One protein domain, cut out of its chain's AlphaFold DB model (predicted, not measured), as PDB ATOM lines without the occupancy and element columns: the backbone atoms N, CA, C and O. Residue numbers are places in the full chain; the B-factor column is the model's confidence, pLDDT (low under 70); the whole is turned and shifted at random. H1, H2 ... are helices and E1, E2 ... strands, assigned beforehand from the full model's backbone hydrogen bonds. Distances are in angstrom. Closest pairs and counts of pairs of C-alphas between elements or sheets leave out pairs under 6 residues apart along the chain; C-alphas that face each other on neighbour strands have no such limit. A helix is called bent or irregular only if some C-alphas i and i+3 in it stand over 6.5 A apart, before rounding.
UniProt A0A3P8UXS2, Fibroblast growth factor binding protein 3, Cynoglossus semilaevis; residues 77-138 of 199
ATOM      1  N   ARG A  77     266.188 297.136 214.254       87.75
ATOM      2  CA  ARG A  77     265.465 296.654 213.083       87.75
ATOM      3  C   ARG A  77     264.535 297.727 212.548       87.75
ATOM      4  O   ARG A  77     263.703 298.260 213.283       87.75
ATOM      5  N   TYR A  78     264.628 297.988 211.250       90.62
ATOM      6  CA  TYR A  78     263.686 298.832 210.523       90.62
ATOM      7  C   TYR A  78     262.781 297.971 209.633       90.62
ATOM      8  O   TYR A  78     263.255 297.013 209.027       90.62
ATOM      9  N   ALA A  79     261.496 298.315 209.542       92.31
ATOM     10  CA  ALA A  79     260.525 297.638 208.687       92.31
ATOM     11  C   ALA A  79     259.571 298.635 208.017       92.31
ATOM     12  O   ALA A  79     259.194 299.650 208.601       92.31
ATOM     13  N   GLY A  80     259.167 298.339 206.785       93.00
ATOM     14  CA  GLY A  80     258.267 299.153 205.968       93.00
ATOM     15  C   GLY A  80     257.904 298.417 204.680       93.00
ATOM     16  O   GLY A  80     258.476 297.365 204.393       93.00
ATOM     17  N   LYS A  81     256.951 298.953 203.910       94.88
ATOM     18  CA  LYS A  81     256.453 298.369 202.652       94.88
ATOM     19  C   LYS A  81     256.899 299.197 201.438       94.88
ATOM     20  O   LYS A  81     256.089 299.952 200.895       94.88
ATOM     21  N   PRO A  82     258.172 299.113 201.005       93.06
ATOM     22  CA  PRO A  82     258.694 299.967 199.938       93.06
ATOM     23  C   PRO A  82     257.929 299.811 198.615       93.06
ATOM     24  O   PRO A  82     257.890 300.758 197.835       93.06
ATOM     25  N   ASP A  83     257.244 298.687 198.404       92.69
ATOM     26  CA  ASP A  83     256.413 298.408 197.225       92.69
ATOM     27  C   ASP A  83     255.235 299.379 197.057       92.69
ATOM     28  O   ASP A  83     254.791 299.634 195.941       92.69
ATOM     29  N   LEU A  84     254.768 300.001 198.146       93.69
ATOM     30  CA  LEU A  84     253.737 301.046 198.096       93.69
ATOM     31  C   LEU A  84     254.266 302.379 197.532       93.69
ATOM     32  O   LEU A  84     253.500 303.311 197.294       93.69
ATOM     33  N   CYS A  85     255.579 302.497 197.327       94.25
ATOM     34  CA  CYS A  85     256.193 303.615 196.631       94.25
ATOM     35  C   CYS A  85     256.449 303.256 195.163       94.25
ATOM     36  O   CYS A  85     257.336 302.463 194.855       94.25
ATOM     37  N   LEU A  86     255.777 303.935 194.230       92.56
ATOM     38  CA  LEU A  86     255.966 303.703 192.790       92.56
ATOM     39  C   LEU A  86     257.436 303.844 192.343       92.56
ATOM     40  O   LEU A  86     257.929 303.067 191.529       92.56
ATOM     41  N   ALA A  87     258.172 304.806 192.914       89.81
ATOM     42  CA  ALA A  87     259.582 305.019 192.587       89.81
ATOM     43  C   ALA A  87     260.486 303.839 192.993       89.81
ATOM     44  O   ALA A  87     261.566 303.683 192.420       89.81
ATOM     45  N   TYR A  88     260.059 303.012 193.955       93.50
ATOM     46  CA  TYR A  88     260.775 301.799 194.341       93.50
ATOM     47  C   TYR A  88     260.701 300.735 193.244       93.50
ATOM     48  O   TYR A  88     261.742 300.215 192.854       93.50
ATOM     49  N   GLY A  89     259.512 300.487 192.685       90.94
ATOM     50  CA  GLY A  89     259.327 299.506 191.608       90.94
ATOM     51  C   GLY A  89     260.161 299.815 190.360       90.94
ATOM     52  O   GLY A  89     260.672 298.905 189.717       90.94
ATOM     53  N   VAL A  90     260.373 301.100 190.055       91.62
ATOM     54  CA  VAL A  90     261.178 301.531 188.897       91.62
ATOM     55  C   VAL A  90     262.681 301.587 189.216       91.62
ATOM     56  O   VAL A  90     263.506 301.337 188.339       91.62
ATOM     57  N   LYS A  91     263.072 301.966 190.446       91.00
ATOM     58  CA  LYS A  91     264.480 302.217 190.832       91.00
ATOM     59  C   LYS A  91     264.808 301.743 192.256       91.00
ATOM     60  O   LYS A  91     265.289 302.520 193.089       91.00
ATOM     61  N   SER A  92     264.616 300.455 192.527       93.00
ATOM     62  CA  SER A  92     264.839 299.836 193.846       93.00
ATOM     63  C   SER A  92     266.280 299.988 194.354       93.00
ATOM     64  O   SER A  92     266.503 300.330 195.515       93.00
ATOM     65  N   SER A  93     267.280 299.836 193.480       92.38
ATOM     66  CA  SER A  93     268.699 300.009 193.840       92.38
ATOM     67  C   SER A  93     269.006 301.422 194.363       92.38
ATOM     68  O   SER A  93     269.657 301.595 195.398       92.38
ATOM     69  N   LEU A  94     268.461 302.456 193.709       91.62
ATOM     70  CA  LEU A  94     268.642 303.845 194.137       91.62
ATOM     71  C   LEU A  94     267.949 304.119 195.477       91.62
ATOM     72  O   LEU A  94     268.470 304.874 196.299       91.62
ATOM     73  N   TYR A  95     266.790 303.502 195.711       93.44
ATOM     74  CA  TYR A  95     266.106 303.576 196.999       93.44
ATOM     75  C   TYR A  95     266.994 303.044 198.132       93.44
ATOM     76  O   TYR A  95     267.230 303.765 199.105       93.44
ATOM     77  N   TRP A  96     267.547 301.838 197.979       92.06
ATOM     78  CA  TRP A  96     268.395 301.223 199.003       92.06
ATOM     79  C   TRP A  96     269.698 301.985 199.218       92.06
ATOM     80  O   TRP A  96     270.094 302.205 200.361       92.06
ATOM     81  N   LYS A  97     270.326 302.476 198.143       93.69
ATOM     82  CA  LYS A  97     271.510 303.338 198.245       93.69
ATOM     83  C   LYS A  97     271.229 304.572 199.107       93.69
ATOM     84  O   LYS A  97     271.976 304.837 200.045       93.69
ATOM     85  N   ASN A  98     270.133 305.281 198.828       92.62
ATOM     86  CA  ASN A  98     269.738 306.472 199.580       92.62
ATOM     87  C   ASN A  98     269.433 306.150 201.050       92.62
ATOM     88  O   ASN A  98     269.828 306.902 201.939       92.62
ATOM     89  N   LEU A  99     268.745 305.037 201.315       91.19
ATOM     90  CA  LEU A  99     268.421 304.608 202.674       91.19
ATOM     91  C   LEU A  99     269.685 304.290 203.481       91.19
ATOM     92  O   LEU A  99     269.851 304.778 204.600       91.19
ATOM     93  N   MET A 100     270.603 303.523 202.894       90.31
ATOM     94  CA  MET A 100     271.868 303.171 203.534       90.31
ATOM     95  C   MET A 100     272.758 304.395 203.755       90.31
ATOM     96  O   MET A 100     273.426 304.495 204.779       90.31
ATOM     97  N   GLU A 101     272.754 305.354 202.832       91.12
ATOM     98  CA  GLU A 101     273.469 306.619 203.003       91.12
ATOM     99  C   GLU A 101     272.911 307.442 204.176       91.12
ATOM    100  O   GLU A 101     273.678 307.992 204.965       91.12
ATOM    101  N   MET A 102     271.583 307.490 204.339       88.50
ATOM    102  CA  MET A 102     270.947 308.152 205.482       88.50
ATOM    103  C   MET A 102     271.325 307.502 206.816       88.50
ATOM    104  O   MET A 102     271.549 308.217 207.790       88.50
ATOM    105  N   LEU A 103     271.411 306.170 206.862       87.38
ATOM    106  CA  LEU A 103     271.823 305.438 208.060       87.38
ATOM    107  C   LEU A 103     273.301 305.671 208.393       87.38
ATOM    108  O   LEU A 103     273.612 305.980 209.537       87.38
ATOM    109  N   ARG A 104     274.197 305.610 207.400       86.56
ATOM    110  CA  ARG A 104     275.643 305.842 207.586       86.56
ATOM    111  C   ARG A 104     275.980 307.249 208.076       86.56
ATOM    112  O   ARG A 104     276.982 307.436 208.751       86.56
ATOM    113  N   LYS A 105     275.156 308.242 207.732       86.94
ATOM    114  CA  LYS A 105     275.317 309.626 208.203       86.94
ATOM    115  C   LYS A 105     275.013 309.796 209.694       86.94
ATOM    116  O   LYS A 105     275.349 310.834 210.257       86.94
ATOM    117  N   ARG A 106     274.354 308.825 210.333       82.00
ATOM    118  CA  ARG A 106     274.026 308.881 211.760       82.00
ATOM    119  C   ARG A 106     275.140 308.249 212.575       82.00
ATOM    120  O   ARG A 106     275.620 307.173 212.242       82.00
ATOM    121  N   ARG A 107     275.479 308.894 213.691       76.12
ATOM    122  CA  ARG A 107     276.424 308.356 214.672       76.12
ATOM    123  C   ARG A 107     275.882 307.095 215.355       76.12
ATOM    124  O   ARG A 107     276.617 306.130 215.488       76.12
ATOM    125  N   ASN A 108     274.589 307.101 215.692       78.62
ATOM    126  CA  ASN A 108     273.848 305.943 216.190       78.62
ATOM    127  C   ASN A 108     272.638 305.700 215.280       78.62
ATOM    128  O   ASN A 108     271.725 306.529 215.194       78.62
ATOM    129  N   THR A 109     272.605 304.557 214.598       79.38
ATOM    130  CA  THR A 109     271.520 304.189 213.669       79.38
ATOM    131  C   THR A 109     270.160 304.037 214.355       79.38
ATOM    132  O   THR A 109     269.137 304.143 213.680       79.38
ATOM    133  N   CYS A 110     270.127 303.857 215.678       81.94
ATOM    134  CA  CYS A 110     268.914 303.552 216.442       81.94
ATOM    135  C   CYS A 110     268.322 304.734 217.240       81.94
ATOM    136  O   CYS A 110     267.227 304.596 217.777       81.94
ATOM    137  N   GLU A 111     269.008 305.880 217.342       74.81
ATOM    138  CA  GLU A 111     268.589 307.020 218.196       74.81
ATOM    139  C   GLU A 111     267.973 308.200 217.438       74.81
ATOM    140  O   GLU A 111     267.395 309.095 218.048       74.81
ATOM    141  N   GLY A 112     268.080 308.218 216.110       73.81
ATOM    142  CA  GLY A 112     267.552 309.309 215.288       73.81
ATOM    143  C   GLY A 112     266.051 309.203 214.985       73.81
ATOM    144  O   GLY A 112     265.281 308.546 215.679       73.81
ATOM    145  N   GLU A 113     265.632 309.839 213.883       76.69
ATOM    146  CA  GLU A 113     264.258 309.745 213.373       76.69
ATOM    147  C   GLU A 113     263.830 308.276 213.251       76.69
ATOM    148  O   GLU A 113     264.464 307.503 212.524       76.69
ATOM    149  N   LYS A 114     262.745 307.925 213.951       83.69
ATOM    150  CA  LYS A 114     262.166 306.574 213.982       83.69
ATOM    151  C   LYS A 114     261.558 306.160 212.643       83.69
ATOM    152  O   LYS A 114     261.255 304.991 212.457       83.69
ATOM    153  N   VAL A 115     261.361 307.099 211.717       89.38
ATOM    154  CA  VAL A 115     260.819 306.853 210.379       89.38
ATOM    155  C   VAL A 115     261.801 307.388 209.348       89.38
ATOM    156  O   VAL A 115     262.062 308.580 209.287       89.38
ATOM    157  N   LEU A 116     262.348 306.515 208.514       89.62
ATOM    158  CA  LEU A 116     263.284 306.873 207.460       89.62
ATOM    159  C   LEU A 116     262.517 307.139 206.167       89.62
ATOM    160  O   LEU A 116     262.047 306.224 205.482       89.62
ATOM    161  N   LYS A 117     262.410 308.422 205.817       92.44
ATOM    162  CA  LYS A 117     261.784 308.873 204.571       92.44
ATOM    163  C   LYS A 117     262.826 309.013 203.467       92.44
ATOM    164  O   LYS A 117     263.459 310.058 203.309       92.44
ATOM    165  N   VAL A 118     262.986 307.957 202.673       91.25
ATOM    166  CA  VAL A 118     263.879 307.970 201.506       91.25
ATOM    167  C   VAL A 118     263.436 309.055 200.521       91.25
ATOM    168  O   VAL A 118     262.248 309.182 200.222       91.25
ATOM    169  N   ARG A 119     264.389 309.838 199.993       88.38
ATOM    170  CA  ARG A 119     264.118 311.007 199.131       88.38
ATOM    171  C   ARG A 119     263.188 310.703 197.953       88.38
ATOM    172  O   ARG A 119     262.292 311.496 197.682       88.38
ATOM    173  N   SER A 120     263.377 309.560 197.296       86.69
ATOM    174  CA  SER A 120     262.561 309.110 196.160       86.69
ATOM    175  C   SER A 120     261.128 308.723 196.536       86.69
ATOM    176  O   SER A 120     260.262 308.709 195.672       86.69
ATOM    177  N   CYS A 121     260.864 308.452 197.816       91.25
ATOM    178  CA  CYS A 121     259.578 307.984 198.324       91.25
ATOM    179  C   CYS A 121     258.967 308.937 199.355       91.25
ATOM    180  O   CYS A 121     258.126 308.520 200.137       91.25
ATOM    181  N   LYS A 122     259.352 310.221 199.375       89.69
ATOM    182  CA  LYS A 122     258.838 311.198 200.358       89.69
ATOM    183  C   LYS A 122     257.321 311.393 200.325       89.69
ATOM    184  O   LYS A 122     256.745 311.697 201.358       89.69
ATOM    185  N   LYS A 123     256.710 311.257 199.144       90.44
ATOM    186  CA  LYS A 123     255.260 311.395 198.922       90.44
ATOM    187  C   LYS A 123     254.503 310.064 199.039       90.44
ATOM    188  O   LYS A 123     253.304 310.034 198.800       90.44
ATOM    189  N   ALA A 124     255.209 308.969 199.322       90.31
ATOM    190  CA  ALA A 124     254.598 307.656 199.480       90.31
ATOM    191  C   ALA A 124     253.775 307.601 200.783       90.31
ATOM    192  O   ALA A 124     254.032 308.398 201.691       90.31
ATOM    193  N   PRO A 125     252.802 306.680 200.892       92.12
ATOM    194  CA  PRO A 125     252.017 306.522 202.111       92.12
ATOM    195  C   PRO A 125     252.907 306.124 203.301       92.12
ATOM    196  O   PRO A 125     254.026 305.631 203.130       92.12
ATOM    197  N   ALA A 126     252.426 306.348 204.526       90.75
ATOM    198  CA  ALA A 126     253.233 306.194 205.738       90.75
ATOM    199  C   ALA A 126     253.736 304.755 205.951       90.75
ATOM    200  O   ALA A 126     254.770 304.543 206.587       90.75
ATOM    201  N   GLU A 127     253.013 303.772 205.425       90.94
ATOM    202  CA  GLU A 127     253.341 302.348 205.418       90.94
ATOM    203  C   GLU A 127     254.542 302.042 204.515       90.94
ATOM    204  O   GLU A 127     255.244 301.060 204.744       90.94
ATOM    205  N   ALA A 128     254.809 302.889 203.514       92.75
ATOM    206  CA  ALA A 128     255.930 302.729 202.593       92.75
ATOM    207  C   ALA A 128     257.277 303.137 203.197       92.75
ATOM    208  O   ALA A 128     258.343 302.757 202.702       92.75
ATOM    209  N   HIS A 129     257.248 303.955 204.247       92.38
ATOM    210  CA  HIS A 129     258.453 304.401 204.925       92.38
ATOM    211  C   HIS A 129     258.984 303.326 205.872       92.38
ATOM    212  O   HIS A 129     258.218 302.615 206.521       92.38
ATOM    213  N   MET A 130     260.307 303.246 205.992       91.12
ATOM    214  CA  MET A 130     260.962 302.299 206.892       91.12
ATOM    215  C   MET A 130     260.929 302.842 208.317       91.12
ATOM    216  O   MET A 130     261.464 303.915 208.582       91.12
ATOM    217  N   LYS A 131     260.298 302.120 209.238       91.38
ATOM    218  CA  LYS A 131     260.115 302.514 210.637       91.38
ATOM    219  C   LYS A 131     260.951 301.637 211.552       91.38
ATOM    220  O   LYS A 131     261.036 300.433 211.337       91.38
ATOM    221  N   LEU A 132     261.553 302.231 212.573       87.94
ATOM    222  CA  LEU A 132     262.232 301.517 213.642       87.94
ATOM    223  C   LEU A 132     261.198 300.666 214.393       87.94
ATOM    224  O   LEU A 132     260.212 301.197 214.895       87.94
ATOM    225  N   THR A 133     261.425 299.359 214.441       86.94
ATOM    226  CA  THR A 133     260.515 298.368 215.044       86.94
ATOM    227  C   THR A 133     261.105 297.707 216.277       86.94
ATOM    228  O   THR A 133     260.365 297.381 217.196       86.94
ATOM    229  N   GLN A 134     262.427 297.547 216.320       80.81
ATOM    230  CA  GLN A 134     263.122 296.902 217.427       80.81
ATOM    231  C   GLN A 134     264.476 297.567 217.641       80.81
ATOM    232  O   GLN A 134     265.086 298.066 216.690       80.81
ATOM    233  N   ARG A 135     264.939 297.569 218.886       84.12
ATOM    234  CA  ARG A 135     266.294 297.938 219.284       84.12
ATOM    235  C   ARG A 135     266.699 296.994 220.406       84.12
ATOM    236  O   ARG A 135     265.870 296.726 221.267       84.12
ATOM    237  N   GLY A 136     267.937 296.534 220.388       75.00
ATOM    238  CA  GLY A 136     268.500 295.717 221.449       75.00
ATOM    239  C   GLY A 136     269.946 296.098 221.716       75.00
ATOM    240  O   GLY A 136     270.611 296.744 220.895       75.00
ATOM    241  N   ARG A 137     270.409 295.717 222.897       74.12
ATOM    242  CA  ARG A 137     271.822 295.593 223.236       74.12
ATOM    243  C   ARG A 137     272.095 294.100 223.393       74.12
ATOM    244  O   ARG A 137     271.180 293.377 223.768       74.12
ATOM    245  N   ASP A 138     273.315 293.634 223.155       68.50
ATOM    246  CA  ASP A 138     273.665 292.199 223.265       68.50
ATOM    247  C   ASP A 138     273.393 291.547 224.645       68.50
ATOM    248  O   ASP A 138     273.639 290.358 224.834       68.50
TER     249      ASP A 138
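AT A GLANCE: This is residues 77 to 138 of the 199 residues of the protein "Fibroblast growth factor binding protein 3" of Cynoglossus semilaevis (UniProt A0A3P8UXS2). One kinked helix, H1, and a small ribbon of two strands, E1 and E2, run along the length of this domain, with the long unnamed link, residues 105 to 129, looping over one side of them. The 62 printed residues run E1, H1, E2; the sheet is antiparallel and the class mixed, with under half of the residues in named elements. The whole is compact, radius of gyration of the C-alphas 11.7 A, yet elongated, 37 by 20 by 17 A.

IN THESE COORDINATES: Find C-alpha 77 at (265.465, 296.654, 213.083), where E1, residues 77 to 79, begins. H1, residues 86 to 104, spans 24.7 A; it is irregular, C-alphas 90 and 93 being 9.1 A apart, with a kink of 98 degrees near residue 93. E2, residues 130 to 137, spans 20.7 A, bends by 51 degrees at residue 133 and ends at (271.822, 295.593, 223.236).

HOW THE PARTS SIT: Look at E1 and E2, antiparallel at 162 degrees: N 79 and O 131 are 2.8 A apart, within hydrogen-bond range. Residues 115 to 116 pair antiparallel with 130 to 131 of E2. In H1, 13 of 15 O i to N i+4 pairs are within range.

THE WHOLE: The C-alphas farthest apart, Val 90 and Asp 138, are 37.7 A apart. The printed part has no cut; H1 to E2 is a long link. Only residue 138 has pLDDT under 70.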